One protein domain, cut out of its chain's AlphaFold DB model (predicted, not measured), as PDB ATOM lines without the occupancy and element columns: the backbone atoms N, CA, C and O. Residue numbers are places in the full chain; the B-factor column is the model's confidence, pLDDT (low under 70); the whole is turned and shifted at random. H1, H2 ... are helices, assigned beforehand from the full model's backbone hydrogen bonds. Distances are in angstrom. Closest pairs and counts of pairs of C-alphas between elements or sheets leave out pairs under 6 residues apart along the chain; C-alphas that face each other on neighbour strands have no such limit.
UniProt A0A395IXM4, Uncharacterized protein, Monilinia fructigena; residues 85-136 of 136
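What this domain is: This is residues 85 to 136 of the 136 residues of an uncharacterized protein of Monilinia fructigena (UniProt A0A395IXM4). Look for a small compact head of five short helices, with a tail, residues 126 to 136, that sticks out from it and makes much of the length. In the head, H1, H2 and H3 gather near H4, the longest helix, and H5 follows after a corner at the far end of H4. The printed part has 52 residues, with helices H1 to H5 in that order and no named strand; the class is all helix, with under half of the residues, 25, in named elements. It is only just extended, close to loose, with a radius of gyration of the C-alphas of 14.9 A, and elongated, spanning 46 by 24 by 15 A.

How they stand to each other: Start at H4, residues 111 to 117. H2, residues 93 to 97, is close to it but not clearly touching; the closest C-alphas, of Trp 96 and Cys 111, are 6.1 A apart. H1, residues 88 to 91, is likewise close to H4 but not clearly touching, with the closest C-alphas, of Ala 91 and Cys 111, 7.5 A apart. H3, residues 102 to 106, only just touches H2, with 3 pairs of C-alphas within 8 A, and only at the corner by their link; Trp 96 and Cys 102 have the closest C-alphas, 5.9 A apart. H5, residues 119 to 122, and H4 meet only through their link. In H2, H3 and H4 every O i to N i+4 pair is within hydrogen-bond range; H1 and H5 are too short for such a pair.

Where its parts are: Find C-alpha 88 at (-39.178, -15.175, 42.609), where H1 begins. H4 runs 10.1 A from C-alpha 111 at (-31.717, -14.858, 47.349) to C-alpha 117. H5 ends at C-alpha 122, (-31.012, -27.299, 50.015).

The domain as a whole: The two C-alphas farthest apart, of Gly 107 and Gln 136, are 48.5 A apart. Residues 126 to 136 stand free; without them the body spans 25 by 20 by 15 A. The links between the helices are tight, the printed part has no cut, and no printed residue is under 70 in pLDDT.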
ATOM      1  N   THR A  85     -39.960 -24.025  44.233       94.19
ATOM      2  CA  THR A  85     -39.299 -22.955  43.476       94.19
ATOM      3  C   THR A  85     -38.396 -22.111  44.373       94.19
ATOM      4  O   THR A  85     -38.515 -22.122  45.599       94.19
ATOM      5  N   PHE A  86     -37.485 -21.357  43.760       94.00
ATOM      6  CA  PHE A  86     -36.522 -20.517  44.463       94.00
ATOM      7  C   PHE A  86     -36.729 -19.042  44.144       94.00
ATOM      8  O   PHE A  86     -36.918 -18.640  42.996       94.00
ATOM      9  N   CYS A  87     -36.615 -18.216  45.182       94.44
ATOM     10  CA  CYS A  87     -36.689 -16.766  45.086       94.44
ATOM     11  C   CYS A  87     -38.023 -16.279  44.486       94.44
ATOM     12  O   CYS A  87     -39.055 -16.313  45.156       94.44
ATOM     13  N   GLY A  88     -38.007 -15.771  43.250       92.88
ATOM     14  CA  GLY A  88     -39.178 -15.175  42.609       92.88
ATOM     15  C   GLY A  88     -39.805 -14.040  43.427       92.88
ATOM     16  O   GLY A  88     -39.174 -13.454  44.308       92.88
ATOM     17  N   ALA A  89     -41.069 -13.736  43.140       89.69
ATOM     18  CA  ALA A  89     -41.807 -12.691  43.851       89.69
ATOM     19  C   ALA A  89     -42.102 -13.054  45.320       89.69
ATOM     20  O   ALA A  89     -42.232 -12.162  46.154       89.69
ATOM     21  N   GLY A  90     -42.205 -14.351  45.635       86.38
ATOM     22  CA  GLY A  90     -42.610 -14.836  46.958       86.38
ATOM     23  C   GLY A  90     -41.475 -14.978  47.976       86.38
ATOM     24  O   GLY A  90     -41.720 -14.842  49.171       86.38
ATOM     25  N   ALA A  91     -40.243 -15.239  47.528       90.75
ATOM     26  CA  ALA A  91     -39.086 -15.462  48.403       90.75
ATOM     27  C   ALA A  91     -37.840 -14.640  48.022       90.75
ATOM     28  O   ALA A  91     -36.883 -14.592  48.793       90.75
ATOM     29  N   GLY A  92     -37.822 -13.997  46.850       92.69
ATOM     30  CA  GLY A  92     -36.765 -13.085  46.413       92.69
ATOM     31  C   GLY A  92     -37.066 -11.624  46.755       92.69
ATOM     32  O   GLY A  92     -37.997 -11.318  47.501       92.69
ATOM     33  N   GLY A  93     -36.271 -10.699  46.209       93.75
ATOM     34  CA  GLY A  93     -36.483  -9.256  46.375       93.75
ATOM     35  C   GLY A  93     -36.676  -8.857  47.842       93.75
ATOM     36  O   GLY A  93     -35.910  -9.278  48.705       93.75
ATOM     37  N   LYS A  94     -37.744  -8.105  48.132       93.19
ATOM     38  CA  LYS A  94     -38.071  -7.644  49.491       93.19
ATOM     39  C   LYS A  94     -38.404  -8.768  50.467       93.19
ATOM     40  O   LYS A  94     -38.109  -8.632  51.653       93.19
ATOM     41  N   ALA A  95     -38.979  -9.874  49.991       91.50
ATOM     42  CA  ALA A  95     -39.255 -11.028  50.843       91.50
ATOM     43  C   ALA A  95     -37.954 -11.609  51.419       91.50
ATOM     44  O   ALA A  95     -37.911 -11.985  52.589       91.50
ATOM     45  N   TRP A  96     -36.872 -11.577  50.633       92.81
ATOM     46  CA  TRP A  96     -35.523 -11.869  51.109       92.81
ATOM     47  C   TRP A  96     -34.965 -10.719  51.951       92.81
ATOM     48  O   TRP A  96     -34.669 -10.914  53.126       92.81
ATOM     49  N   SER A  97     -34.832  -9.525  51.368       91.94
ATOM     50  CA  SER A  97     -33.973  -8.460  51.898       91.94
ATOM     51  C   SER A  97     -34.575  -7.629  53.032       91.94
ATOM     52  O   SER A  97     -33.828  -7.090  53.843       91.94
ATOM     53  N   GLU A  98     -35.900  -7.488  53.085       90.31
ATOM     54  CA  GLU A  98     -36.589  -6.556  53.994       90.31
ATOM     55  C   GLU A  98     -37.506  -7.275  54.985       90.31
ATOM     56  O   GLU A  98     -37.580  -6.914  56.161       90.31
ATOM     57  N   TRP A  99     -38.244  -8.281  54.516       90.44
ATOM     58  CA  TRP A  99     -39.303  -8.918  55.302       90.44
ATOM     59  C   TRP A  99     -38.818 -10.148  56.061       90.44
ATOM     60  O   TRP A  99     -39.555 -10.659  56.911       90.44
ATOM     61  N   SER A 100     -37.577 -10.574  55.800       88.19
ATOM     62  CA  SER A 100     -36.939 -11.691  56.478       88.19
ATOM     63  C   SER A 100     -35.579 -11.375  57.093       88.19
ATOM     64  O   SER A 100     -34.993 -10.321  56.865       88.19
ATOM     65  N   ASP A 101     -35.076 -12.309  57.899       90.44
ATOM     66  CA  ASP A 101     -33.706 -12.300  58.416       90.44
ATOM     67  C   ASP A 101     -32.735 -13.134  57.553       90.44
ATOM     68  O   ASP A 101     -31.615 -13.413  57.989       90.44
ATOM     69  N   CYS A 102     -33.128 -13.524  56.329       91.44
ATOM     70  CA  CYS A 102     -32.290 -14.334  55.442       91.44
ATOM     71  C   CYS A 102     -30.937 -13.685  55.108       91.44
ATOM     72  O   CYS A 102     -29.937 -14.399  55.207       91.44
ATOM     73  N   PRO A 103     -30.828 -12.376  54.792       93.81
ATOM     74  CA  PRO A 103     -29.531 -11.776  54.493       93.81
ATOM     75  C   PRO A 103     -28.558 -11.881  55.665       93.81
ATOM     76  O   PRO A 103     -27.410 -12.275  55.489       93.81
ATOM     77  N   ALA A 104     -29.043 -11.609  56.880       93.38
ATOM     78  CA  ALA A 104     -28.234 -11.688  58.090       93.38
ATOM     79  C   ALA A 104     -27.829 -13.132  58.429       93.38
ATOM     80  O   ALA A 104     -26.703 -13.368  58.854       93.38
ATOM     81  N   LYS A 105     -28.729 -14.104  58.237       91.62
ATOM     82  CA  LYS A 105     -28.464 -15.518  58.544       91.62
ATOM     83  C   LYS A 105     -27.561 -16.213  57.538       91.62
ATOM     84  O   LYS A 105     -26.820 -17.113  57.916       91.62
ATOM     85  N   THR A 106     -27.689 -15.861  56.268       93.06
ATOM     86  CA  THR A 106     -26.975 -16.541  55.183       93.06
ATOM     87  C   THR A 106     -25.689 -15.821  54.802       93.06
ATOM     88  O   THR A 106     -24.787 -16.454  54.268       93.06
ATOM     89  N   GLY A 107     -25.590 -14.515  55.075       95.50
ATOM     90  CA  GLY A 107     -24.487 -13.668  54.624       95.50
ATOM     91  C   GLY A 107     -24.625 -13.186  53.177       95.50
ATOM     92  O   GLY A 107     -23.708 -12.544  52.672       95.50
ATOM     93  N   TYR A 108     -25.751 -13.461  52.505       95.88
ATOM     94  CA  TYR A 108     -25.977 -13.080  51.109       95.88
ATOM     95  C   TYR A 108     -27.026 -11.977  50.987       95.88
ATOM     96  O   TYR A 108     -28.147 -12.082  51.489       95.88
ATOM     97  N   SER A 109     -26.678 -10.920  50.255       95.00
ATOM     98  CA  SER A 109     -27.556  -9.766  50.029       95.00
ATOM     99  C   SER A 109     -28.787 -10.114  49.186       95.00
ATOM    100  O   SER A 109     -29.842  -9.504  49.369       95.00
ATOM    101  N   THR A 110     -28.688 -11.119  48.308       95.50
ATOM    102  CA  THR A 110     -29.787 -11.567  47.445       95.50
ATOM    103  C   THR A 110     -30.037 -13.069  47.558       95.50
ATOM    104  O   THR A 110     -29.122 -13.867  47.759       95.50
ATOM    105  N   CYS A 111     -31.303 -13.457  47.380       95.69
ATOM    106  CA  CYS A 111     -31.717 -14.858  47.349       95.69
ATOM    107  C   CYS A 111     -31.013 -15.628  46.223       95.69
ATOM    108  O   CYS A 111     -30.543 -16.744  46.429       95.69
ATOM    109  N   GLN A 112     -30.903 -15.018  45.041       96.88
ATOM    110  CA  GLN A 112     -30.315 -15.636  43.855       96.88
ATOM    111  C   GLN A 112     -28.844 -15.981  44.071       96.88
ATOM    112  O   GLN A 112     -28.419 -17.075  43.705       96.88
ATOM    113  N   GLU A 113     -28.074 -15.089  44.702       97.19
ATOM    114  CA  GLU A 113     -26.678 -15.383  45.021       97.19
ATOM    115  C   GLU A 113     -26.543 -16.543  46.004       97.19
ATOM    116  O   GLU A 113     -25.687 -17.401  45.797       97.19
ATOM    117  N   TYR A 114     -27.386 -16.594  47.039       95.75
ATOM    118  CA  TYR A 114     -27.362 -17.688  48.008       95.75
ATOM    119  C   TYR A 114     -27.690 -19.031  47.352       95.75
ATOM    120  O   TYR A 114     -26.928 -19.988  47.485       95.75
ATOM    121  N   VAL A 115     -28.791 -19.087  46.596       95.56
ATOM    122  CA  VAL A 115     -29.242 -20.309  45.914       95.56
ATOM    123  C   VAL A 115     -28.186 -20.809  44.928       95.56
ATOM    124  O   VAL A 115     -27.902 -22.002  44.892       95.56
ATOM    125  N   ALA A 116     -27.559 -19.907  44.169       97.25
ATOM    126  CA  ALA A 116     -26.542 -20.275  43.187       97.25
ATOM    127  C   ALA A 116     -25.217 -20.740  43.816       97.25
ATOM    128  O   ALA A 116     -24.532 -21.582  43.237       97.25
ATOM    129  N   LYS A 117     -24.822 -20.181  44.968       97.88
ATOM    130  CA  LYS A 117     -23.491 -20.409  45.563       97.88
ATOM    131  C   LYS A 117     -23.476 -21.444  46.688       97.88
ATOM    132  O   LYS A 117     -22.396 -21.896  47.054       97.88
ATOM    133  N   VAL A 118     -24.630 -21.816  47.243       95.38
ATOM    134  CA  VAL A 118     -24.716 -22.700  48.418       95.38
ATOM    135  C   VAL A 118     -25.668 -23.879  48.161       95.38
ATOM    136  O   VAL A 118     -26.685 -24.007  48.840       95.38
ATOM    137  N   PRO A 119     -25.368 -24.777  47.201       91.56
ATOM    138  CA  PRO A 119     -26.283 -25.858  46.815       91.56
ATOM    139  C   PRO A 119     -26.638 -26.795  47.984       91.56
ATOM    140  O   PRO A 119     -27.798 -27.160  48.149       91.56
ATOM    141  N   HIS A 120     -25.676 -27.090  48.864       91.50
ATOM    142  CA  HIS A 120     -25.884 -27.965  50.028       91.50
ATOM    143  C   HIS A 120     -26.811 -27.386  51.104       91.50
ATOM    144  O   HIS A 120     -27.273 -28.105  51.989       91.50
ATOM    145  N   ALA A 121     -27.140 -26.092  51.045       89.25
ATOM    146  CA  ALA A 121     -28.166 -25.539  51.925       89.25
ATOM    147  C   ALA A 121     -29.555 -26.145  51.664       89.25
ATOM    148  O   ALA A 121     -30.435 -26.019  52.518       89.25
ATOM    149  N   PHE A 122     -29.742 -26.782  50.506       91.12
ATOM    150  CA  PHE A 122     -31.012 -27.299  50.015       91.12
ATOM    151  C   PHE A 122     -31.067 -28.830  49.966       91.12
ATOM    152  O   PHE A 122     -32.015 -29.368  49.405       91.12
ATOM    153  N   ASP A 123     -30.115 -29.536  50.585       90.06
ATOM    154  CA  ASP A 123     -30.105 -31.009  50.619       90.06
ATOM    155  C   ASP A 123     -31.400 -31.586  51.235       90.06
ATOM    156  O   ASP A 123     -31.899 -32.623  50.807       90.06
ATOM    157  N   ASP A 124     -32.007 -30.863  52.184       88.56
ATOM    158  CA  ASP A 124     -33.286 -31.234  52.804       88.56
ATOM    159  C   ASP A 124     -34.526 -30.680  52.048       88.56
ATOM    160  O   ASP A 124     -35.657 -30.821  52.523       88.56
ATOM    161  N   ALA A 125     -34.358 -30.002  50.901       91.50
ATOM    162  CA  ALA A 125     -35.417 -29.291  50.160       91.50
ATOM    163  C   ALA A 125     -36.254 -30.207  49.251       91.50
ATOM    164  O   ALA A 125     -36.429 -29.935  48.062       91.50
ATOM    165  N   TYR A 126     -36.788 -31.298  49.793       91.88
ATOM    166  CA  TYR A 126     -37.538 -32.289  49.024       91.88
ATOM    167  C   TYR A 126     -38.881 -32.632  49.671       91.88
ATOM    168  O   TYR A 126     -39.113 -32.416  50.862       91.88
ATOM    169  N   TRP A 127     -39.773 -33.210  48.867       94.69
ATOM    170  CA  TRP A 127     -41.033 -33.774  49.334       94.69
ATOM    171  C   TRP A 127     -40.902 -35.289  49.469       94.69
ATOM    172  O   TRP A 127     -40.525 -35.971  48.520       94.69
ATOM    173  N   LEU A 128     -41.270 -35.826  50.634       95.69
ATOM    174  CA  LEU A 128     -41.472 -37.261  50.829       95.69
ATOM    175  C   LEU A 128     -42.957 -37.519  51.078       95.69
ATOM    176  O   LEU A 128     -43.460 -37.354  52.192       95.69
ATOM    177  N   VAL A 129     -43.672 -37.868  50.010       97.31
ATOM    178  CA  VAL A 129     -45.131 -38.012  50.024       97.31
ATOM    179  C   VAL A 129     -45.503 -39.482  50.186       97.31
ATOM    180  O   VAL A 129     -45.309 -40.279  49.277       97.31
ATOM    181  N   ASN A 130     -46.088 -39.836  51.333       97.44
ATOM    182  CA  ASN A 130     -46.556 -41.207  51.571       97.44
ATOM    183  C   ASN A 130     -47.817 -41.546  50.766       97.44
ATOM    184  O   ASN A 130     -47.976 -42.672  50.307       97.44
ATOM    185  N   SER A 131     -48.752 -40.602  50.643       97.12
ATOM    186  CA  SER A 131     -49.986 -40.804  49.883       97.12
ATOM    187  C   SER A 131     -50.688 -39.487  49.594       97.12
ATOM    188  O   SER A 131     -50.704 -38.602  50.451       97.12
ATOM    189  N   VAL A 132     -51.378 -39.431  48.458       97.69
ATOM    190  CA  VAL A 132     -52.420 -38.445  48.157       97.69
ATOM    191  C   VAL A 132     -53.717 -39.219  47.943       97.69
ATOM    192  O   VAL A 132     -53.731 -40.195  47.198       97.69
ATOM    193  N   LYS A 133     -54.787 -38.832  48.639       97.88
ATOM    194  CA  LYS A 133     -56.100 -39.485  48.553       97.88
ATOM    195  C   LYS A 133     -57.178 -38.416  48.437       97.88
ATOM    196  O   LYS A 133     -57.146 -37.447  49.191       97.88
ATOM    197  N   ILE A 134     -58.106 -38.609  47.506       97.25
ATOM    198  CA  ILE A 134     -59.239 -37.715  47.253       97.25
ATOM    199  C   ILE A 134     -60.518 -38.513  47.508       97.25
ATOM    200  O   ILE A 134     -60.610 -39.671  47.103       97.25
ATOM    201  N   TYR A 135     -61.468 -37.893  48.202       96.69
ATOM    202  CA  TYR A 135     -62.760 -38.467  48.567       96.69
ATOM    203  C   TYR A 135     -63.868 -37.518  48.102       96.69
ATOM    204  O   TYR A 135     -63.623 -36.314  47.982       96.69
ATOM    205  N   GLN A 136     -65.056 -38.063  47.852       92.00
ATOM    206  CA  GLN A 136     -66.278 -37.329  47.520       92.00
ATOM    207  C   GLN A 136     -67.432 -37.872  48.355       92.00
ATOM    208  O   GLN A 136     -67.446 -39.105  48.576       92.00
TER     209      GLN A 136